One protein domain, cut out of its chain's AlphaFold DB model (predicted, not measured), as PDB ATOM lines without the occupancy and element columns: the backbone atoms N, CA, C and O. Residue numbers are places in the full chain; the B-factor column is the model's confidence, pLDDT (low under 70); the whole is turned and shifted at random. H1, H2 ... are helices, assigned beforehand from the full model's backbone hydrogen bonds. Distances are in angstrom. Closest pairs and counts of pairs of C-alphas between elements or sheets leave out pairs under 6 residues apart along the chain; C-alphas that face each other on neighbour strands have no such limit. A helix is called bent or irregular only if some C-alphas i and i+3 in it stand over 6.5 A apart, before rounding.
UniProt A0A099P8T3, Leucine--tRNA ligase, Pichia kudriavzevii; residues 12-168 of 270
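This is residues 12 to 168 of the 270 residues of the protein "Leucine--tRNA ligase" of Pichia kudriavzevii (UniProt A0A099P8T3). Four helices, H3, H5, H6 and H7, run lengthwise side by side as an elongated bundle, and the bent helix H4 covers H5. H2 crosses one end of this bundle, with H1 at the same end beside the first turns of H3. The printed part has 157 residues with seven named helices, H1 to H7 in chain order, and no named strand: its class is all helix. It is compact, with a radius of gyration of the C-alphas of 16.1 A, and spans 48 by 31 by 26 A.

Start at H1, residues 12 to 18: it touches H3, residues 41 to 63, with His 18 and Glu 48 the closest C-alphas at 7.4 A. H2, residues 20 to 30, touches H5, residues 108 to 128, and is only just about perpendicular to it at 71 degrees; the closest C-alphas, of Phe 29 and Asn 109, are 4.0 A apart. H3 is the hub, touching five helices, among them H7, residues 152 to 163, at a shallow tilt of 22 degrees, the same way, closest at C-alphas 58 and 162, 4.6 A. H4, residues 82 to 101, was assigned as one helix by its hydrogen bonds but is bent, C-alphas 90 and 93 being 6.6 A apart, into H4a, residues 82 to 90, and H4b, residues 93 to 101. H4b and H5 form a hairpin, closest at C-alphas 94 and 114, 5.1 A. H6, residues 133 to 147, forms hairpins with H5, closest at C-alphas 122 and 136, 6.8 A, and with H7, at C-alphas 144 and 155, 5.4 A. Every O i to N i+4 pair is within hydrogen-bond range in H1, H2, H4a, H4b, H6 and H7, against 15 of 19 in H3 and 15 of 17 in H5.

Find C-alpha 12 at (-38.872, -26.357, -32.527), where H1 begins; it is 10.0 A long and H2 15.5 A. From C-alpha 41 at (-37.929, -13.593, -32.199), H3 runs 34.4 A. H4a measures 12.2 A, H4b 11.9 A, H5 30.6 A and H6 20.9 A; H7, 16.5 A, ends at (-36.882, -24.555, -1.102).

The two C-alphas farthest apart, of Ile 36 and Thr 67, are 50.6 A apart. The printed part has no cut; its one long link is residues 64 to 81. Look for pLDDT under 70 at residues 67, 167 and 168.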
ATOM      1  N   ALA A  12     -39.843 -25.465 -33.154       93.31
ATOM      2  CA  ALA A  12     -38.872 -26.357 -32.527       93.31
ATOM      3  C   ALA A  12     -37.499 -25.687 -32.406       93.31
ATOM      4  O   ALA A  12     -36.851 -25.799 -31.366       93.31
ATOM      5  N   GLU A  13     -37.074 -24.945 -33.431       93.38
ATOM      6  CA  GLU A  13     -35.834 -24.166 -33.389       93.38
ATOM      7  C   GLU A  13     -35.899 -23.085 -32.301       93.38
ATOM      8  O   GLU A  13     -34.985 -22.990 -31.479       93.38
ATOM      9  N   CYS A  14     -37.005 -22.333 -32.240       92.88
ATOM     10  CA  CYS A  14     -37.205 -21.299 -31.224       92.88
ATOM     11  C   CYS A  14     -37.205 -21.890 -29.806       92.88
ATOM     12  O   CYS A  14     -36.507 -21.385 -28.927       92.88
ATOM     13  N   ILE A  15     -37.934 -22.989 -29.580       95.94
ATOM     14  CA  ILE A  15     -37.990 -23.663 -28.274       95.94
ATOM     15  C   ILE A  15     -36.614 -24.212 -27.880       95.94
ATOM     16  O   ILE A  15     -36.213 -24.045 -26.733       95.94
ATOM     17  N   ASN A  16     -35.869 -24.821 -28.805       96.44
ATOM     18  CA  ASN A  16     -34.527 -25.333 -28.519       96.44
ATOM     19  C   ASN A  16     -33.533 -24.213 -28.183       96.44
ATOM     20  O   ASN A  16     -32.632 -24.414 -27.373       96.44
ATOM     21  N   ARG A  17     -33.683 -23.038 -28.805       96.19
ATOM     22  CA  ARG A  17     -32.801 -21.884 -28.590       96.19
ATOM     23  C   ARG A  17     -33.122 -21.123 -27.302       96.19
ATOM     24  O   ARG A  17     -32.200 -20.732 -26.594       96.19
ATOM     25  N   HIS A  18     -34.405 -20.903 -27.027       96.62
ATOM     26  CA  HIS A  18     -34.873 -19.965 -26.001       96.62
ATOM     27  C   HIS A  18     -35.579 -20.636 -24.816       96.62
ATOM     28  O   HIS A  18     -35.781 -20.023 -23.770       96.62
ATOM     29  N   GLY A  19     -35.955 -21.906 -24.956       97.06
ATOM     30  CA  GLY A  19     -36.775 -22.636 -23.995       97.06
ATOM     31  C   GLY A  19     -38.276 -22.474 -24.250       97.06
ATOM     32  O   GLY A  19     -38.754 -21.480 -24.811       97.06
ATOM     33  N   ALA A  20     -39.047 -23.476 -23.819       97.56
ATOM     34  CA  ALA A  20     -40.493 -23.528 -24.036       97.56
ATOM     35  C   ALA A  20     -41.238 -22.382 -23.330       97.56
ATOM     36  O   ALA A  20     -42.118 -21.759 -23.923       97.56
ATOM     37  N   ASP A  21     -40.851 -22.065 -22.097       98.06
ATOM     38  CA  ASP A  21     -41.491 -21.025 -21.289       98.06
ATOM     39  C   ASP A  21     -41.253 -19.621 -21.835       98.06
ATOM     40  O   ASP A  21     -42.201 -18.845 -21.969       98.06
ATOM     41  N   ALA A  22     -40.010 -19.303 -22.211       97.88
ATOM     42  CA  ALA A  22     -39.696 -18.016 -22.822       97.88
ATOM     43  C   ALA A  22     -40.457 -17.841 -24.143       97.88
ATOM     44  O   ALA A  22     -41.014 -16.774 -24.397       97.88
ATOM     45  N   THR A  23     -40.550 -18.910 -24.942       96.44
ATOM     46  CA  THR A  23     -41.307 -18.920 -26.200       96.44
ATOM     47  C   THR A  23     -42.799 -18.680 -25.956       96.44
ATOM     48  O   THR A  23     -43.388 -17.790 -26.569       96.44
ATOM     49  N   ARG A  24     -43.417 -19.413 -25.020       96.12
ATOM     50  CA  ARG A  24     -44.838 -19.258 -24.660       96.12
ATOM     51  C   ARG A  24     -45.148 -17.855 -24.145       96.12
ATOM     52  O   ARG A  24     -46.069 -17.214 -24.646       96.12
ATOM     53  N   ALA A  25     -44.371 -17.363 -23.184       96.50
ATOM     54  CA  ALA A  25     -44.560 -16.026 -22.632       96.50
ATOM     55  C   ALA A  25     -44.334 -14.933 -23.688       96.50
ATOM     56  O   ALA A  25     -45.071 -13.953 -23.703       96.50
ATOM     57  N   HIS A  26     -43.378 -15.107 -24.606       95.56
ATOM     58  CA  HIS A  26     -43.160 -14.165 -25.703       95.56
ATOM     59  C   HIS A  26     -44.365 -14.079 -26.641       95.56
ATOM     60  O   HIS A  26     -44.836 -12.972 -26.899       95.56
ATOM     61  N   ILE A  27     -44.904 -15.226 -27.075       93.62
ATOM     62  CA  ILE A  27     -46.107 -15.282 -27.920       93.62
ATOM     63  C   ILE A  27     -47.269 -14.560 -27.234       93.62
ATOM     64  O   ILE A  27     -47.916 -13.714 -27.845       93.62
ATOM     65  N   LEU A  28     -47.511 -14.859 -25.953       93.69
ATOM     66  CA  LEU A  28     -48.611 -14.253 -25.202       93.69
ATOM     67  C   LEU A  28     -48.410 -12.757 -24.948       93.69
ATOM     68  O   LEU A  28     -49.391 -12.026 -24.868       93.69
ATOM     69  N   PHE A  29     -47.165 -12.293 -24.826       94.44
ATOM     70  CA  PHE A  29     -46.859 -10.889 -24.564       94.44
ATOM     71  C   PHE A  29     -46.962 -10.001 -25.806       94.44
ATOM     72  O   PHE A  29     -47.272  -8.816 -25.695       94.44
ATOM     73  N   GLN A  30     -46.652 -10.553 -26.978       92.19
ATOM     74  CA  GLN A  30     -46.342  -9.755 -28.159       92.19
ATOM     75  C   GLN A  30     -47.553  -9.025 -28.755       92.19
ATOM     76  O   GLN A  30     -47.391  -7.917 -29.265       92.19
ATOM     77  N   ALA A  31     -48.746  -9.614 -28.679       90.50
ATOM     78  CA  ALA A  31     -49.973  -9.007 -29.183       90.50
ATOM     79  C   ALA A  31     -51.199  -9.477 -28.380       90.50
ATOM     80  O   ALA A  31     -51.193 -10.589 -27.844       90.50
ATOM     81  N   PRO A  32     -52.266  -8.661 -28.285       89.50
ATOM     82  CA  PRO A  32     -53.576  -9.131 -27.839       89.50
ATOM     83  C   PRO A  32     -54.077 -10.313 -28.680       89.50
ATOM     84  O   PRO A  32     -53.778 -10.402 -29.866       89.50
ATOM     85  N   ILE A  33     -54.911 -11.183 -28.098       87.00
ATOM     86  CA  ILE A  33     -55.426 -12.389 -28.784       87.00
ATOM     87  C   ILE A  33     -56.165 -12.065 -30.091       87.00
ATOM     88  O   ILE A  33     -56.112 -12.846 -31.038       87.00
ATOM     89  N   ASN A  34     -56.878 -10.936 -30.136       87.00
ATOM     90  CA  ASN A  34     -57.680 -10.544 -31.297       87.00
ATOM     91  C   ASN A  34     -56.861  -9.853 -32.398       87.00
ATOM     92  O   ASN A  34     -57.395  -9.606 -33.480       87.00
ATOM     93  N   ASP A  35     -55.593  -9.541 -32.129       90.31
ATOM     94  CA  ASP A  35     -54.741  -8.776 -33.028       90.31
ATOM     95  C   ASP A  35     -53.811  -9.700 -33.824       90.31
ATOM     96  O   ASP A  35     -53.557 -10.856 -33.474       90.31
ATOM     97  N   ILE A  36     -53.278  -9.177 -34.930       88.31
ATOM     98  CA  ILE A  36     -52.268  -9.884 -35.717       88.31
ATOM     99  C   ILE A  36     -50.940  -9.832 -34.957       88.31
ATOM    100  O   ILE A  36     -50.433  -8.756 -34.645       88.31
ATOM    101  N   LEU A  37     -50.362 -11.004 -34.697       87.75
ATOM    102  CA  LEU A  37     -49.019 -11.129 -34.145       87.75
ATOM    103  C   LEU A  37     -47.991 -11.144 -35.283       87.75
ATOM    104  O   LEU A  37     -47.884 -12.122 -36.030       87.75
ATOM    105  N   ASP A  38     -47.209 -10.072 -35.379       89.25
ATOM    106  CA  ASP A  38     -46.029  -9.998 -36.240       89.25
ATOM    107  C   ASP A  38     -44.821 -10.579 -35.502       89.25
ATOM    108  O   ASP A  38     -44.283  -9.950 -34.602       89.25
ATOM    109  N   TRP A  39     -44.410 -11.803 -35.846       90.31
ATOM    110  CA  TRP A  39     -43.365 -12.537 -35.119       90.31
ATOM    111  C   TRP A  39     -42.014 -11.802 -35.123       90.31
ATOM    112  O   TRP A  39     -41.455 -11.525 -36.185       90.31
ATOM    113  N   GLU A  40     -41.462 -11.541 -33.932       90.12
ATOM    114  CA  GLU A  40     -40.166 -10.873 -33.750       90.12
ATOM    115  C   GLU A  40     -39.318 -11.598 -32.696       90.12
ATOM    116  O   GLU A  40     -39.168 -11.135 -31.563       90.12
ATOM    117  N   GLU A  41     -38.707 -12.717 -33.092       91.19
ATOM    118  CA  GLU A  41     -37.929 -13.593 -32.199       91.19
ATOM    119  C   GLU A  41     -36.877 -12.845 -31.370       91.19
ATOM    120  O   GLU A  41     -36.703 -13.133 -30.195       91.19
ATOM    121  N   ALA A  42     -36.228 -11.807 -31.911       92.19
ATOM    122  CA  ALA A  42     -35.220 -11.031 -31.181       92.19
ATOM    123  C   ALA A  42     -35.733 -10.423 -29.854       92.19
ATOM    124  O   ALA A  42     -34.943 -10.175 -28.938       92.19
ATOM    125  N   LYS A  43     -37.048 -10.193 -29.717       93.38
ATOM    126  CA  LYS A  43     -37.668  -9.654 -28.495       93.38
ATOM    127  C   LYS A  43     -37.802 -10.697 -27.376       93.38
ATOM    128  O   LYS A  43     -37.938 -10.299 -26.216       93.38
ATOM    129  N   ILE A  44     -37.683 -11.996 -27.670       96.25
ATOM    130  CA  ILE A  44     -37.741 -13.078 -26.668       96.25
ATOM    131  C   ILE A  44     -36.659 -12.939 -25.590       96.25
ATOM    132  O   ILE A  44     -36.878 -13.283 -24.432       96.25
ATOM    133  N   ILE A  45     -35.523 -12.320 -25.929       97.00
ATOM    134  CA  ILE A  45     -34.405 -12.065 -25.009       97.00
ATOM    135  C   ILE A  45     -34.864 -11.242 -23.792       97.00
ATOM    136  O   ILE A  45     -34.350 -11.409 -22.684       97.00
ATOM    137  N   GLY A  46     -35.846 -10.349 -23.964       96.94
ATOM    138  CA  GLY A  46     -36.435  -9.597 -22.853       96.94
ATOM    139  C   GLY A  46     -37.164 -10.501 -21.855       96.94
ATOM    140  O   GLY A  46     -37.016 -10.321 -20.645       96.94
ATOM    141  N   ILE A  47     -37.882 -11.504 -22.365       97.81
ATOM    142  CA  ILE A  47     -38.594 -12.507 -21.570       97.81
ATOM    143  C   ILE A  47     -37.592 -13.392 -20.831       97.81
ATOM    144  O   ILE A  47     -37.697 -13.530 -19.617       97.81
ATOM    145  N   GLU A  48     -36.557 -13.897 -21.505       98.19
ATOM    146  CA  GLU A  48     -35.502 -14.694 -20.860       98.19
ATOM    147  C   GLU A  48     -34.816 -13.943 -19.715       98.19
ATOM    148  O   GLU A  48     -34.567 -14.499 -18.646       98.19
ATOM    149  N   ARG A  49     -34.497 -12.659 -19.925       98.25
ATOM    150  CA  ARG A  49     -33.897 -11.817 -18.883       98.25
ATOM    151  C   ARG A  49     -34.828 -11.665 -17.688       98.25
ATOM    152  O   ARG A  49     -34.345 -11.642 -16.561       98.25
ATOM    153  N   TRP A  50     -36.130 -11.535 -17.921       98.44
ATOM    154  CA  TRP A  50     -37.114 -11.482 -16.846       98.44
ATOM    155  C   TRP A  50     -37.230 -12.826 -16.111       98.44
ATOM    156  O   TRP A  50     -37.124 -12.828 -14.889       98.44
ATOM    157  N   LEU A  51     -37.315 -13.960 -16.812       98.69
ATOM    158  CA  LEU A  51     -37.340 -15.289 -16.183       98.69
ATOM    159  C   LEU A  51     -36.081 -15.550 -15.340       98.69
ATOM    160  O   LEU A  51     -36.173 -16.009 -14.206       98.69
ATOM    161  N   LYS A  52     -34.901 -15.133 -15.819       98.56
ATOM    162  CA  LYS A  52     -33.655 -15.170 -15.029       98.56
ATOM    163  C   LYS A  52     -33.723 -14.318 -13.758       98.56
ATOM    164  O   LYS A  52     -33.112 -14.681 -12.759       98.56
ATOM    165  N   LYS A  53     -34.448 -13.190 -13.765       98.56
ATOM    166  CA  LYS A  53     -34.674 -12.395 -12.544       98.56
ATOM    167  C   LYS A  53     -35.568 -13.130 -11.550       98.56
ATOM    168  O   LYS A  53     -35.302 -13.028 -10.362       98.56
ATOM    169  N   VAL A  54     -36.580 -13.863 -12.020       98.75
ATOM    170  CA  VAL A  54     -37.462 -14.674 -11.163       98.75
ATOM    171  C   VAL A  54     -36.669 -15.793 -10.482       98.75
ATOM    172  O   VAL A  54     -36.728 -15.911  -9.264       98.75
ATOM    173  N   LEU A  55     -35.845 -16.528 -11.238       98.56
ATOM    174  CA  LEU A  55     -34.949 -17.559 -10.687       98.56
ATOM    175  C   LEU A  55     -33.898 -16.984  -9.730       98.56
ATOM    176  O   LEU A  55     -33.514 -17.616  -8.756       98.56
ATOM    177  N   LYS A  56     -33.404 -15.770  -9.988       98.38
ATOM    178  CA  LYS A  56     -32.502 -15.113  -9.040       98.38
ATOM    179  C   LYS A  56     -33.235 -14.733  -7.749       98.38
ATOM    180  O   LYS A  56     -32.695 -14.922  -6.666       98.38
ATOM    181  N   LEU A  57     -34.453 -14.205  -7.869       97.94
ATOM    182  CA  LEU A  57     -35.271 -13.802  -6.731       97.94
ATOM    183  C   LEU A  57     -35.607 -14.993  -5.818       97.94
ATOM    184  O   LEU A  57     -35.590 -14.811  -4.606       97.94
ATOM    185  N   SER A  58     -35.851 -16.197  -6.357       96.62
ATOM    186  CA  SER A  58     -36.069 -17.390  -5.519       96.62
ATOM    187  C   SER A  58     -34.863 -17.703  -4.638       96.62
ATOM    188  O   SER A  58     -35.026 -17.876  -3.432       96.62
ATOM    189  N   VAL A  59     -33.658 -17.711  -5.216       96.31
ATOM    190  CA  VAL A  59     -32.409 -17.951  -4.477       96.31
ATOM    191  C   VAL A  59     -32.157 -16.843  -3.453       96.31
ATOM    192  O   VAL A  59     -31.869 -17.134  -2.295       96.31
ATOM    193  N   ASP A  60     -32.322 -15.574  -3.841       95.81
ATOM    194  CA  ASP A  60     -32.123 -14.433  -2.939       95.81
ATOM    195  C   ASP A  60     -33.090 -14.490  -1.727       95.81
ATOM    196  O   ASP A  60     -32.700 -14.170  -0.602       95.81
ATOM    197  N   LEU A  61     -34.343 -14.919  -1.930       94.62
ATOM    198  CA  LEU A  61     -35.341 -15.077  -0.861       94.62
ATOM    199  C   LEU A  61     -35.074 -16.290   0.036       94.62
ATOM    200  O   LEU A  61     -35.290 -16.206   1.250       94.62
ATOM    201  N   ALA A  62     -34.601 -17.394  -0.541       92.56
ATOM    202  CA  ALA A  62     -34.177 -18.570   0.209       92.56
ATOM    203  C   ALA A  62     -32.976 -18.243   1.111       92.56
ATOM    204  O   ALA A  62     -32.938 -18.624   2.283       92.56
ATOM    205  N   ASP A  63     -32.028 -17.458   0.596       92.00
ATOM    206  CA  ASP A  63     -30.807 -17.076   1.305       92.00
ATOM    207  C   ASP A  63     -31.039 -16.106   2.461       92.00
ATOM    208  O   ASP A  63     -30.250 -16.076   3.406       92.00
ATOM    209  N   ARG A  64     -32.133 -15.343   2.408       89.50
ATOM    210  CA  ARG A  64     -32.559 -14.426   3.473       89.50
ATOM    211  C   ARG A  64     -33.198 -15.108   4.676       89.50
ATOM    212  O   ARG A  64     -33.339 -14.464   5.716       89.50
ATOM    213  N   SER A  65     -33.617 -16.368   4.567       82.56
ATOM    214  CA  SER A  65     -34.190 -17.072   5.716       82.56
ATOM    215  C   SER A  65     -33.087 -17.566   6.645       82.56
ATOM    216  O   SER A  65     -32.443 -18.583   6.392       82.56
ATOM    217  N   GLU A  66     -32.885 -16.852   7.752       71.88
ATOM    218  CA  GLU A  66     -31.868 -17.179   8.761       71.88
ATOM    219  C   GLU A  66     -32.086 -18.555   9.406       71.88
ATOM    220  O   GLU A  66     -31.131 -19.233   9.780       71.88
ATOM    221  N   THR A  67     -33.344 -18.987   9.526       69.69
ATOM    222  CA  THR A  67     -33.720 -20.260  10.157       69.69
ATOM    223  C   THR A  67     -33.790 -21.422   9.164       69.69
ATOM    224  O   THR A  67     -33.995 -22.564   9.577       69.69
ATOM    225  N   GLY A  68     -33.672 -21.148   7.858       71.38
ATOM    226  CA  GLY A  68     -33.928 -22.118   6.788       71.38
ATOM    227  C   GLY A  68     -35.395 -22.549   6.673       71.38
ATOM    228  O   GLY A  68     -35.733 -23.354   5.807       71.38
ATOM    229  N   ALA A  69     -36.292 -22.016   7.512       82.00
ATOM    230  CA  ALA A  69     -37.718 -22.276   7.405       82.00
ATOM    231  C   ALA A  69     -38.295 -21.442   6.256       82.00
ATOM    232  O   ALA A  69     -38.249 -20.210   6.292       82.00
ATOM    233  N   MET A  70     -38.819 -22.123   5.238       87.69
ATOM    234  CA  MET A  70     -39.533 -21.494   4.130       87.69
ATOM    235  C   MET A  70     -41.027 -21.389   4.426       87.69
ATOM    236  O   MET A  70     -41.611 -22.231   5.121       87.69
ATOM    237  N   CYS A  71     -41.652 -20.356   3.864       88.69
ATOM    238  CA  CYS A  71     -43.103 -20.265   3.786       88.69
ATOM    239  C   CYS A  71     -43.665 -21.491   3.040       88.69
ATOM    240  O   CYS A  71     -43.118 -21.904   2.017       88.69
ATOM    241  N   ALA A  72     -44.731 -22.101   3.567       89.12
ATOM    242  CA  ALA A  72     -45.374 -23.226   2.892       89.12
ATOM    243  C   ALA A  72     -46.107 -22.741   1.631       89.12
ATOM    244  O   ALA A  72     -46.559 -21.600   1.575       89.12
ATOM    245  N   ILE A  73     -46.254 -23.621   0.641       89.50
ATOM    246  CA  ILE A  73     -46.774 -23.272  -0.688       89.50
ATOM    247  C   ILE A  73     -48.160 -22.606  -0.652       89.50
ATOM    248  O   ILE A  73     -48.381 -21.619  -1.348       89.50
ATOM    249  N   ASP A  74     -49.055 -23.084   0.215       88.81
ATOM    250  CA  ASP A  74     -50.410 -22.551   0.432       88.81
ATOM    251  C   ASP A  74     -50.540 -21.778   1.753       88.81
ATOM    252  O   ASP A  74     -51.635 -21.583   2.281       88.81
ATOM    253  N   ALA A  75     -49.418 -21.335   2.324       88.00
ATOM    254  CA  ALA A  75     -49.458 -20.494   3.507       88.00
ATOM    255  C   ALA A  75     -50.179 -19.176   3.214       88.00
ATOM    256  O   ALA A  75     -50.130 -18.632   2.111       88.00
ATOM    257  N   ARG A  76     -50.796 -18.623   4.256       91.06
ATOM    258  CA  ARG A  76     -51.385 -17.291   4.240       91.06
ATOM    259  C   ARG A  76     -50.694 -16.438   5.288       91.06
ATOM    260  O   ARG A  76     -50.695 -16.790   6.465       91.06
ATOM    261  N   VAL A  77     -50.123 -15.322   4.846       92.94
ATOM    262  CA  VAL A  77     -49.450 -14.350   5.710       92.94
ATOM    263  C   VAL A  77     -50.184 -13.024   5.578       92.94
ATOM    264  O   VAL A  77     -50.314 -12.480   4.480       92.94
ATOM    265  N   GLU A  78     -50.714 -12.530   6.692       92.19
ATOM    266  CA  GLU A  78     -51.393 -11.237   6.730       92.19
ATOM    267  C   GLU A  78     -50.357 -10.101   6.796       92.19
ATOM    268  O   GLU A  78     -49.341 -10.243   7.478       92.19
ATOM    269  N   PRO A  79     -50.581  -8.969   6.109       92.50
ATOM    270  CA  PRO A  79     -49.690  -7.818   6.187       92.50
ATOM    271  C   PRO A  79     -49.876  -7.090   7.526       92.50
ATOM    272  O   PRO A  79     -50.823  -6.334   7.732       92.50
ATOM    273  N   ASP A  80     -48.952  -7.324   8.445       88.88
ATOM    274  CA  ASP A  80     -48.958  -6.838   9.828       88.88
ATOM    275  C   ASP A  80     -48.172  -5.529  10.046       88.88
ATOM    276  O   ASP A  80     -48.400  -4.818  11.027       88.88
ATOM    277  N   THR A  81     -47.272  -5.179   9.125       90.12
ATOM    278  CA  THR A  81     -46.475  -3.944   9.159       90.12
ATOM    279  C   THR A  81     -46.903  -2.948   8.081       90.12
ATOM    280  O   THR A  81     -47.507  -3.312   7.072       90.12
ATOM    281  N   THR A  82     -46.559  -1.668   8.259       89.69
ATOM    282  CA  THR A  82     -46.842  -0.622   7.260       89.69
ATOM    283  C   THR A  82     -46.228  -0.952   5.899       89.69
ATOM    284  O   THR A  82     -46.938  -0.895   4.901       89.69
ATOM    285  N   SER A  83     -44.967  -1.390   5.854       92.44
ATOM    286  CA  SER A  83     -44.301  -1.789   4.606       92.44
ATOM    287  C   SER A  83     -44.976  -3.000   3.950       92.44
ATOM    288  O   SER A  83     -45.128  -3.038   2.730       92.44
ATOM    289  N   ASN A  84     -45.431  -3.980   4.746       94.88
ATOM    290  CA  ASN A  84     -46.175  -5.137   4.235       94.88
ATOM    291  C   ASN A  84     -47.507  -4.698   3.605       94.88
ATOM    292  O   ASN A  84     -47.864  -5.175   2.528       94.88
ATOM    293  N   ILE A  85     -48.218  -3.757   4.236       92.75
ATOM    294  CA  ILE A  85     -49.462  -3.174   3.709       92.75
ATOM    295  C   ILE A  85     -49.201  -2.388   2.418       92.75
ATOM    296  O   ILE A  85     -49.954  -2.527   1.455       92.75
ATOM    297  N   GLU A  86     -48.136  -1.585   2.369       92.44
ATOM    298  CA  GLU A  86     -47.750  -0.836   1.169       92.44
ATOM    299  C   GLU A  86     -47.478  -1.776  -0.009       92.44
ATOM    300  O   GLU A  86     -48.086  -1.611  -1.069       92.44
ATOM    301  N   LEU A  87     -46.653  -2.813   0.190       95.94
ATOM    302  CA  LEU A  87     -46.388  -3.818  -0.841       95.94
ATOM    303  C   LEU A  87     -47.668  -4.555  -1.243       95.94
ATOM    304  O   LEU A  87     -47.914  -4.745  -2.432       95.94
ATOM    305  N   HIS A  88     -48.495  -4.959  -0.273       96.06
ATOM    306  CA  HIS A  88     -49.777  -5.617  -0.529       96.06
ATOM    307  C   HIS A  88     -50.659  -4.782  -1.461       96.06
ATOM    308  O   HIS A  88     -51.180  -5.289  -2.455       96.06
ATOM    309  N   ASN A  89     -50.793  -3.493  -1.157       94.06
ATOM    310  CA  ASN A  89     -51.601  -2.567  -1.932       94.06
ATOM    311  C   ASN A  89     -51.002  -2.274  -3.310       94.06
ATOM    312  O   ASN A  89     -51.758  -2.096  -4.267       94.06
ATOM    313  N   GLU A  90     -49.674  -2.221  -3.417       94.31
ATOM    314  CA  GLU A  90     -48.970  -2.048  -4.687       94.31
ATOM    315  C   GLU A  90     -49.239  -3.230  -5.626       94.31
ATOM    316  O   GLU A  90     -49.650  -3.031  -6.772       94.31
ATOM    317  N   VAL A  91     -49.059  -4.463  -5.142       96.94
ATOM    318  CA  VAL A  91     -49.208  -5.663  -5.979       96.94
ATOM    319  C   VAL A  91     -50.665  -6.044  -6.223       96.94
ATOM    320  O   VAL A  91     -50.945  -6.714  -7.215       96.94
ATOM    321  N   TYR A  92     -51.603  -5.576  -5.392       95.56
ATOM    322  CA  TYR A  92     -53.037  -5.846  -5.538       95.56
ATOM    323  C   TYR A  92     -53.568  -5.562  -6.948       95.56
ATOM    324  O   TYR A  92     -54.306  -6.371  -7.507       95.56
ATOM    325  N   ASP A  93     -53.204  -4.420  -7.543       91.75
ATOM    326  CA  ASP A  93     -53.715  -4.059  -8.872       91.75
ATOM    327  C   ASP A  93     -53.217  -5.041  -9.946       91.75
ATOM    328  O   ASP A  93     -53.915  -5.293 -10.931       91.75
ATOM    329  N   PHE A  94     -52.031  -5.625  -9.747       95.50
ATOM    330  CA  PHE A  94     -51.478  -6.655 -10.625       95.50
ATOM    331  C   PHE A  94     -52.164  -7.999 -10.390       95.50
ATOM    332  O   PHE A  94     -52.583  -8.622 -11.358       95.50
ATOM    333  N   GLU A  95     -52.337  -8.415  -9.131       95.50
ATOM    334  CA  GLU A  95     -53.034  -9.654  -8.751       95.50
ATOM    335  C   GLU A  95     -54.476  -9.662  -9.285       95.50
ATOM    336  O   GLU A  95     -54.895 -10.603  -9.957       95.50
ATOM    337  N   ARG A  96     -55.211  -8.559  -9.103       93.31
ATOM    338  CA  ARG A  96     -56.557  -8.377  -9.663       93.31
ATOM    339  C   ARG A  96     -56.549  -8.381 -11.193       93.31
ATOM    340  O   ARG A  96     -57.438  -8.958 -11.822       93.31
ATOM    341  N   GLY A  97     -55.564  -7.716 -11.797       92.12
ATOM    342  CA  GLY A  97     -55.373  -7.704 -13.245       92.12
ATOM    343  C   GLY A  97     -55.176  -9.112 -13.802       92.12
ATOM    344  O   GLY A  97     -55.845  -9.478 -14.764       92.12
ATOM    345  N   ILE A  98     -54.335  -9.919 -13.154       93.62
ATOM    346  CA  ILE A  98     -54.069 -11.322 -13.493       93.62
ATOM    347  C   ILE A  98     -55.345 -12.164 -13.388       93.62
ATOM    348  O   ILE A  98     -55.691 -12.854 -14.345       93.62
ATOM    349  N   ASP A  99     -56.067 -12.069 -12.271       89.44
ATOM    350  CA  ASP A  99     -57.280 -12.860 -12.032       89.44
ATOM    351  C   ASP A  99     -58.381 -12.548 -13.063       89.44
ATOM    352  O   ASP A  99     -59.040 -13.435 -13.606       89.44
ATOM    353  N   SER A 100     -58.510 -11.271 -13.443       88.88
ATOM    354  CA  SER A 100     -59.453 -10.850 -14.486       88.88
ATOM    355  C   SER A 100     -58.999 -11.163 -15.920       88.88
ATOM    356  O   SER A 100     -59.846 -11.285 -16.810       88.88
ATOM    357  N   ALA A 101     -57.692 -11.328 -16.163       85.44
ATOM    358  CA  ALA A 101     -57.130 -11.508 -17.505       85.44
ATOM    359  C   ALA A 101     -57.518 -12.841 -18.161       85.44
ATOM    360  O   ALA A 101     -57.410 -12.960 -19.381       85.44
ATOM    361  N   PHE A 102     -57.998 -13.818 -17.388       79.19
ATOM    362  CA  PHE A 102     -58.529 -15.091 -17.890       79.19
ATOM    363  C   PHE A 102     -60.055 -15.080 -18.093       79.19
ATOM    364  O   PHE A 102     -60.658 -16.122 -18.353       79.19
ATOM    365  N   GLY A 103     -60.699 -13.913 -17.973       76.94
ATOM    366  CA  GLY A 103     -62.141 -13.749 -18.151       76.94
ATOM    367  C   GLY A 103     -62.631 -13.913 -19.600       76.94
ATOM    368  O   GLY A 103     -61.939 -14.408 -20.484       76.94
ATOM    369  N   LYS A 104     -63.861 -13.451 -19.875       70.12
ATOM    370  CA  LYS A 104     -64.543 -13.633 -21.179       70.12
ATOM    371  C   LYS A 104     -63.779 -13.083 -22.391       70.12
ATOM    372  O   LYS A 104     -64.004 -13.546 -23.506       70.12
ATOM    373  N   THR A 105     -62.922 -12.084 -22.200       72.81
ATOM    374  CA  THR A 105     -62.048 -11.544 -23.248       72.81
ATOM    375  C   THR A 105     -60.629 -11.525 -22.703       72.81
ATOM    376  O   THR A 105     -60.266 -10.568 -22.019       72.81
ATOM    377  N   PRO A 106     -59.847 -12.593 -22.940       79.44
ATOM    378  CA  PRO A 106     -58.574 -12.731 -22.261       79.44
ATOM    379  C   PRO A 106     -57.552 -11.703 -22.755       79.44
ATOM    380  O   PRO A 106     -57.298 -11.582 -23.955       79.44
ATOM    381  N   SER A 107     -56.941 -10.972 -21.825       84.62
ATOM    382  CA  SER A 107     -55.943  -9.932 -22.098       84.62
ATOM    383  C   SER A 107     -54.531 -10.435 -21.767       84.62
ATOM    384  O   SER A 107     -53.804  -9.882 -20.938       84.62
ATOM    385  N   LEU A 108     -54.129 -11.534 -22.412       86.44
ATOM    386  CA  LEU A 108     -52.906 -12.278 -22.065       86.44
ATOM    387  C   LEU A 108     -51.603 -11.497 -22.304       86.44
ATOM    388  O   LEU A 108     -50.596 -11.761 -21.655       86.44
ATOM    389  N   ASN A 109     -51.616 -10.474 -23.155       87.50
ATOM    390  CA  ASN A 109     -50.475  -9.574 -23.308       87.50
ATOM    391  C   ASN A 109     -50.263  -8.699 -22.063       87.50
ATOM    392  O   ASN A 109     -49.136  -8.509 -21.608       87.50
ATOM    393  N   THR A 110     -51.343  -8.213 -21.447       90.62
ATOM    394  CA  THR A 110     -51.245  -7.483 -20.172       90.62
ATOM    395  C   THR A 110     -50.853  -8.382 -19.002       90.62
ATOM    396  O   THR A 110     -50.185  -7.910 -18.086       90.62
ATOM    397  N   LEU A 111     -51.183  -9.675 -19.066       93.00
ATOM    398  CA  LEU A 111     -50.838 -10.666 -18.046       93.00
ATOM    399  C   LEU A 111     -49.321 -10.724 -17.791       93.00
ATOM    400  O   LEU A 111     -48.874 -10.582 -16.654       93.00
ATOM    401  N   ILE A 112     -48.518 -10.823 -18.856       94.75
ATOM    402  CA  ILE A 112     -47.050 -10.860 -18.740       94.75
ATOM    403  C   ILE A 112     -46.503  -9.544 -18.174       94.75
ATOM    404  O   ILE A 112     -45.583  -9.550 -17.354       94.75
ATOM    405  N   ALA A 113     -47.100  -8.407 -18.547       94.69
ATOM    406  CA  ALA A 113     -46.726  -7.114 -17.980       94.69
ATOM    407  C   ALA A 113     -47.001  -7.049 -16.468       94.69
ATOM    408  O   ALA A 113     -46.184  -6.494 -15.730       94.69
ATOM    409  N   TYR A 114     -48.114  -7.621 -15.996       97.06
ATOM    410  CA  TYR A 114     -48.409  -7.718 -14.566       97.06
ATOM    411  C   TYR A 114     -47.397  -8.599 -13.836       97.06
ATOM    412  O   TYR A 114     -46.872  -8.164 -12.813       97.06
ATOM    413  N   TYR A 115     -47.025  -9.758 -14.389       97.69
ATOM    414  CA  TYR A 115     -45.986 -10.605 -13.794       97.69
ATOM    415  C   TYR A 115     -44.641  -9.881 -13.672       97.69
ATOM    416  O   TYR A 115     -43.996  -9.930 -12.623       97.69
ATOM    417  N   MET A 116     -44.220  -9.161 -14.718       97.88
ATOM    418  CA  MET A 116     -42.979  -8.383 -14.704       97.88
ATOM    419  C   MET A 116     -43.008  -7.260 -13.668       97.88
ATOM    420  O   MET A 116     -42.024  -7.063 -12.953       97.88
ATOM    421  N   LYS A 117     -44.120  -6.519 -13.579       98.12
ATOM    422  CA  LYS A 117     -44.289  -5.453 -12.584       98.12
ATOM    423  C   LYS A 117     -44.250  -6.017 -11.169       98.12
ATOM    424  O   LYS A 117     -43.453  -5.537 -10.376       98.12
ATOM    425  N   TYR A 118     -44.996  -7.088 -10.910       98.50
ATOM    426  CA  TYR A 118     -44.990  -7.786  -9.627       98.50
ATOM    427  C   TYR A 118     -43.572  -8.267  -9.270       98.50
ATOM    428  O   TYR A 118     -43.066  -7.962  -8.193       98.50
ATOM    429  N   THR A 119     -42.859  -8.904 -10.207       98.62
ATOM    430  CA  THR A 119     -41.456  -9.315 -10.003       98.62
ATOM    431  C   THR A 119     -40.577  -8.133  -9.574       98.62
ATOM    432  O   THR A 119     -39.788  -8.253  -8.640       98.62
ATOM    433  N   ASN A 120     -40.703  -6.980 -10.240       98.50
ATOM    434  CA  ASN A 120     -39.913  -5.795  -9.905       98.50
ATOM    435  C   ASN A 120     -40.292  -5.216  -8.531       98.50
ATOM    436  O   ASN A 120     -39.382  -4.885  -7.775       98.50
ATOM    437  N   SER A 121     -41.582  -5.158  -8.177       98.38
ATOM    438  CA  SER A 121     -42.038  -4.710  -6.852       98.38
ATOM    439  C   SER A 121     -41.455  -5.577  -5.731       98.38
ATOM    440  O   SER A 121     -40.962  -5.043  -4.740       98.38
ATOM    441  N   LEU A 122     -41.403  -6.904  -5.912       98.31
ATOM    442  CA  LEU A 122     -40.757  -7.810  -4.951       98.31
ATOM    443  C   LEU A 122     -39.248  -7.569  -4.842       98.31
ATOM    444  O   LEU A 122     -38.710  -7.511  -3.740       98.31
ATOM    445  N   ILE A 123     -38.560  -7.392  -5.975       97.88
ATOM    446  CA  ILE A 123     -37.121  -7.088  -5.992       97.88
ATOM    447  C   ILE A 123     -36.835  -5.767  -5.271       97.88
ATOM    448  O   ILE A 123     -35.856  -5.665  -4.529       97.88
ATOM    449  N   ASP A 124     -37.648  -4.741  -5.500       97.62
ATOM    450  CA  ASP A 124     -37.429  -3.424  -4.913       97.62
ATOM    451  C   ASP A 124     -37.777  -3.401  -3.419       97.62
ATOM    452  O   ASP A 124     -36.997  -2.850  -2.641       97.62
ATOM    453  N   ALA A 125     -38.848  -4.076  -2.991       96.50
ATOM    454  CA  ALA A 125     -39.147  -4.302  -1.574       96.50
ATOM    455  C   ALA A 125     -38.016  -5.070  -0.868       96.50
ATOM    456  O   ALA A 125     -37.540  -4.670   0.195       96.50
ATOM    457  N   MET A 126     -37.484  -6.115  -1.507       95.19
ATOM    458  CA  MET A 126     -36.334  -6.856  -0.991       95.19
ATOM    459  C   MET A 126     -35.107  -5.944  -0.814       95.19
ATOM    460  O   MET A 126     -34.453  -5.981   0.226       95.19
ATOM    461  N   LYS A 127     -34.794  -5.078  -1.788       95.50
ATOM    462  CA  LYS A 127     -33.666  -4.129  -1.677       95.50
ATOM    463  C   LYS A 127     -33.852  -3.099  -0.564       95.50
ATOM    464  O   LYS A 127     -32.868  -2.767   0.091       95.50
ATOM    465  N   LYS A 128     -35.069  -2.576  -0.381       94.75
ATOM    466  CA  LYS A 128     -35.384  -1.628   0.703       94.75
ATOM    467  C   LYS A 128     -35.233  -2.271   2.079       94.75
ATOM    468  O   LYS A 128     -34.827  -1.588   3.015       94.75
ATOM    469  N   ASN A 129     -35.472  -3.582   2.163       92.88
ATOM    470  CA  ASN A 129     -35.317  -4.382   3.375       92.88
ATOM    471  C   ASN A 129     -36.222  -3.910   4.529       92.88
ATOM    472  O   ASN A 129     -35.817  -3.904   5.690       92.88
ATOM    473  N   ASP A 130     -37.430  -3.479   4.179       91.56
ATOM    474  CA  ASP A 130     -38.458  -2.925   5.062       91.56
ATOM    475  C   ASP A 130     -39.703  -3.821   5.181       91.56
ATOM    476  O   ASP A 130     -40.456  -3.683   6.145       91.56
ATOM    477  N   VAL A 131     -39.908  -4.733   4.228       95.25
ATOM    478  CA  VAL A 131     -40.940  -5.782   4.229       95.25
ATOM    479  C   VAL A 131     -40.402  -7.032   4.927       95.25
ATOM    480  O   VAL A 131     -39.237  -7.401   4.750       95.25
ATOM    481  N   THR A 132     -41.242  -7.700   5.716       94.19
ATOM    482  CA  THR A 132     -40.838  -8.918   6.425       94.19
ATOM    483  C   THR A 132     -40.548 -10.059   5.441       94.19
ATOM    484  O   THR A 132     -41.184 -10.191   4.390       94.19
ATOM    485  N   ASN A 133     -39.552 -10.893   5.760       93.50
ATOM    486  CA  ASN A 133     -39.111 -11.960   4.856       93.50
ATOM    487  C   ASN A 133     -40.231 -12.974   4.570       93.50
ATOM    488  O   ASN A 133     -40.411 -13.366   3.424       93.50
ATOM    489  N   ASP A 134     -41.006 -13.370   5.577       93.81
ATOM    490  CA  ASP A 134     -42.145 -14.283   5.430       93.81
ATOM    491  C   ASP A 134     -43.227 -13.733   4.486       93.81
ATOM    492  O   ASP A 134     -43.755 -14.470   3.650       93.81
ATOM    493  N   PHE A 135     -43.502 -12.428   4.550       95.62
ATOM    494  CA  PHE A 135     -44.462 -11.769   3.671       95.62
ATOM    495  C   PHE A 135     -43.948 -11.656   2.229       95.62
ATOM    496  O   PHE A 135     -44.699 -11.918   1.285       95.62
ATOM    497  N   LEU A 136     -42.657 -11.347   2.034       96.31
ATOM    498  CA  LEU A 136     -42.019 -11.395   0.710       96.31
ATOM    499  C   LEU A 136     -42.082 -12.799   0.102       96.31
ATOM    500  O   LEU A 136     -42.434 -12.943  -1.068       96.31
ATOM    501  N   GLN A 137     -41.769 -13.828   0.892       95.69
ATOM    502  CA  GLN A 137     -41.837 -15.225   0.466       95.69
ATOM    503  C   GLN A 137     -43.262 -15.627   0.080       95.69
ATOM    504  O   GLN A 137     -43.473 -16.191  -0.990       95.69
ATOM    505  N   TYR A 138     -44.249 -15.274   0.905       95.88
ATOM    506  CA  TYR A 138     -45.665 -15.492   0.610       95.88
ATOM    507  C   TYR A 138     -46.084 -14.851  -0.724       95.88
ATOM    508  O   TYR A 138     -46.668 -15.511  -1.585       95.88
ATOM    509  N   LYS A 139     -45.735 -13.579  -0.946       97.50
ATOM    510  CA  LYS A 139     -46.060 -12.872  -2.195       97.50
ATOM    511  C   LYS A 139     -45.290 -13.415  -3.406       97.50
ATOM    512  O   LYS A 139     -45.838 -13.479  -4.504       97.50
ATOM    513  N   PHE A 140     -44.060 -13.886  -3.216       97.94
ATOM    514  CA  PHE A 140     -43.308 -14.580  -4.260       97.94
ATOM    515  C   PHE A 140     -43.960 -15.908  -4.670       97.94
ATOM    516  O   PHE A 140     -44.108 -16.167  -5.863       97.94
ATOM    517  N   LEU A 141     -44.424 -16.714  -3.711       97.06
ATOM    518  CA  LEU A 141     -45.156 -17.951  -4.000       97.06
ATOM    519  C   LEU A 141     -46.447 -17.671  -4.779       97.06
ATOM    520  O   LEU A 141     -46.723 -18.353  -5.764       97.06
ATOM    521  N   ASN A 142     -47.192 -16.620  -4.416       97.38
ATOM    522  CA  ASN A 142     -48.352 -16.184  -5.197       97.38
ATOM    523  C   ASN A 142     -47.969 -15.825  -6.639       97.38
ATOM    524  O   ASN A 142     -48.644 -16.256  -7.572       97.38
ATOM    525  N   LEU A 143     -46.882 -15.073  -6.839       98.06
ATOM    526  CA  LEU A 143     -46.382 -14.748  -8.177       98.06
ATOM    527  C   LEU A 143     -46.066 -16.014  -8.989       98.06
ATOM    528  O   LEU A 143     -46.495 -16.108 -10.139       98.06
ATOM    529  N   LEU A 144     -45.367 -16.994  -8.407       98.12
ATOM    530  CA  LEU A 144     -45.050 -18.248  -9.098       98.12
ATOM    531  C   LEU A 144     -46.314 -19.008  -9.512       98.12
ATOM    532  O   LEU A 144     -46.418 -19.434 -10.664       98.12
ATOM    533  N   LYS A 145     -47.301 -19.112  -8.615       96.50
ATOM    534  CA  LYS A 145     -48.604 -19.735  -8.899       96.50
ATOM    535  C   LYS A 145     -49.344 -19.020 -10.025       96.50
ATOM    536  O   LYS A 145     -49.836 -19.661 -10.949       96.50
ATOM    537  N   PHE A 146     -49.365 -17.689  -9.996       96.12
ATOM    538  CA  PHE A 146     -49.963 -16.888 -11.061       96.12
ATOM    539  C   PHE A 146     -49.270 -17.089 -12.407       96.12
ATOM    540  O   PHE A 146     -49.942 -17.071 -13.436       96.12
ATOM    541  N   MET A 147     -47.946 -17.259 -12.415       97.19
ATOM    542  CA  MET A 147     -47.140 -17.458 -13.619       97.19
ATOM    543  C   MET A 147     -47.198 -18.888 -14.172       97.19
ATOM    544  O   MET A 147     -47.016 -19.068 -15.377       97.19
ATOM    545  N   ALA A 148     -47.459 -19.897 -13.333       96.12
ATOM    546  CA  ALA A 148     -47.399 -21.314 -13.698       96.12
ATOM    547  C   ALA A 148     -48.239 -21.700 -14.939       96.12
ATOM    548  O   ALA A 148     -47.741 -22.466 -15.765       96.12
ATOM    549  N   PRO A 149     -49.441 -21.132 -15.185       93.81
ATOM    550  CA  PRO A 149     -50.183 -21.394 -16.418       93.81
ATOM    551  C   PRO A 149     -49.462 -20.960 -17.699       93.81
ATOM    552  O   PRO A 149     -49.791 -21.460 -18.775       93.81
ATOM    553  N   VAL A 150     -48.501 -20.031 -17.612       95.75
ATOM    554  CA  VAL A 150     -47.716 -19.520 -18.744       95.75
ATOM    555  C   VAL A 150     -46.315 -20.124 -18.781       95.75
ATOM    556  O   VAL A 150     -45.930 -20.636 -19.835       95.75
ATOM    557  N   THR A 151     -45.584 -20.102 -17.668       97.75
ATOM    558  CA  THR A 151     -44.184 -20.552 -17.574       97.75
ATOM    559  C   THR A 151     -44.004 -21.647 -16.516       97.75
ATOM    560  O   THR A 151     -43.333 -21.414 -15.509       97.75
ATOM    561  N   PRO A 152     -44.637 -22.821 -16.688       97.62
ATOM    562  CA  PRO A 152     -44.687 -23.849 -15.650       97.62
ATOM    563  C   PRO A 152     -43.303 -24.373 -15.255       97.62
ATOM    564  O   PRO A 152     -43.027 -24.496 -14.066       97.62
ATOM    565  N   ALA A 153     -42.413 -24.634 -16.217       97.25
ATOM    566  CA  ALA A 153     -41.110 -25.236 -15.928       97.25
ATOM    567  C   ALA A 153     -40.205 -24.289 -15.124       97.25
ATOM    568  O   ALA A 153     -39.562 -24.696 -14.164       97.25
ATOM    569  N   THR A 154     -40.203 -23.005 -15.479       98.31
ATOM    570  CA  THR A 154     -39.464 -21.955 -14.770       98.31
ATOM    571  C   THR A 154     -40.016 -21.764 -13.367       98.31
ATOM    572  O   THR A 154     -39.247 -21.514 -12.446       98.31
ATOM    573  N   CYS A 155     -41.337 -21.852 -13.195       98.25
ATOM    574  CA  CYS A 155     -41.956 -21.707 -11.886       98.25
ATOM    575  C   CYS A 155     -41.636 -22.886 -10.957       98.25
ATOM    576  O   CYS A 155     -41.346 -22.639  -9.791       98.25
ATOM    577  N   GLU A 156     -41.634 -24.124 -11.459       96.44
ATOM    578  CA  GLU A 156     -41.214 -25.300 -10.679       96.44
ATOM    579  C   GLU A 156     -39.731 -25.216 -10.296       96.44
ATOM    580  O   GLU A 156     -39.396 -25.349  -9.124       96.44
ATOM    581  N   GLU A 157     -38.849 -24.871 -11.241       97.00
ATOM    582  CA  GLU A 157     -37.424 -24.659 -10.952       97.00
ATOM    583  C   GLU A 157     -37.225 -23.538  -9.917       97.00
ATOM    584  O   GLU A 157     -36.465 -23.676  -8.962       97.00
ATOM    585  N   ALA A 158     -37.942 -22.417 -10.060       97.69
ATOM    586  CA  ALA A 158     -37.892 -21.325  -9.093       97.69
ATOM    587  C   ALA A 158     -38.384 -21.769  -7.710       97.69
ATOM    588  O   ALA A 158     -37.833 -21.325  -6.705       97.69
ATOM    589  N   PHE A 159     -39.403 -22.625  -7.651       95.69
ATOM    590  CA  PHE A 159     -39.951 -23.157  -6.410       95.69
ATOM    591  C   PHE A 159     -39.003 -24.167  -5.743       95.69
ATOM    592  O   PHE A 159     -38.823 -24.122  -4.525       95.69
ATOM    593  N   GLU A 160     -38.327 -25.016  -6.516       93.19
ATOM    594  CA  GLU A 160     -37.279 -25.907  -6.010       93.19
ATOM    595  C   GLU A 160     -36.085 -25.102  -5.479       93.19
ATOM    596  O   GLU A 160     -35.670 -25.282  -4.332       93.19
ATOM    597  N   LEU A 161     -35.597 -24.131  -6.257       94.12
ATOM    598  CA  LEU A 161     -34.541 -23.206  -5.839       94.12
ATOM    599  C   LEU A 161     -34.941 -22.351  -4.637       94.12
ATOM    600  O   LEU A 161     -34.078 -21.951  -3.870       94.12
ATOM    601  N   PHE A 162     -36.224 -22.054  -4.452       93.44
ATOM    602  CA  PHE A 162     -36.715 -21.366  -3.260       93.44
ATOM    603  C   PHE A 162     -36.636 -22.269  -2.016       93.44
ATOM    604  O   PHE A 162     -36.319 -21.810  -0.921       93.44
ATOM    605  N   ASN A 163     -36.866 -23.573  -2.185       91.25
ATOM    606  CA  ASN A 163     -36.882 -24.555  -1.102       91.25
ATOM    607  C   ASN A 163     -35.551 -25.287  -0.886       91.25
ATOM    608  O   ASN A 163     -35.474 -26.145  -0.011       91.25
ATOM    609  N   TYR A 164     -34.480 -24.948  -1.604       88.25
ATOM    610  CA  TYR A 164     -33.222 -25.704  -1.545       88.25
ATOM    611  C   TYR A 164     -32.548 -25.737  -0.155       88.25
ATOM    612  O   TYR A 164     -31.767 -26.640   0.140       88.25
ATOM    613  N   ARG A 165     -32.846 -24.752   0.705       82.69
ATOM    614  CA  ARG A 165     -32.406 -24.690   2.114       82.69
ATOM    615  C   ARG A 165     -33.468 -25.158   3.105       82.69
ATOM    616  O   ARG A 165     -33.258 -25.026   4.309       82.69
ATOM    617  N   ASN A 166     -34.610 -25.650   2.631       80.94
ATOM    618  CA  ASN A 166     -35.727 -26.003   3.487       80.94
ATOM    619  C   ASN A 166     -35.340 -27.167   4.410       80.94
ATOM    620  O   ASN A 166     -35.153 -28.305   3.985       80.94
ATOM    621  N   THR A 167     -35.222 -26.866   5.698       65.81
ATOM    622  CA  THR A 167     -34.796 -27.818   6.729       65.81
ATOM    623  C   THR A 167     -35.940 -28.671   7.273       65.81
ATOM    624  O   THR A 167     -35.695 -29.550   8.098       65.81
ATOM    625  N   ARG A 168     -37.186 -28.449   6.824       66.25
ATOM    626  CA  ARG A 168     -38.367 -29.174   7.326       66.25
ATOM    627  C   ARG A 168     -38.404 -30.653   6.931       66.25
ATOM    628  O   ARG A 168     -39.155 -31.400   7.539       66.25
TER     629      ARG A 168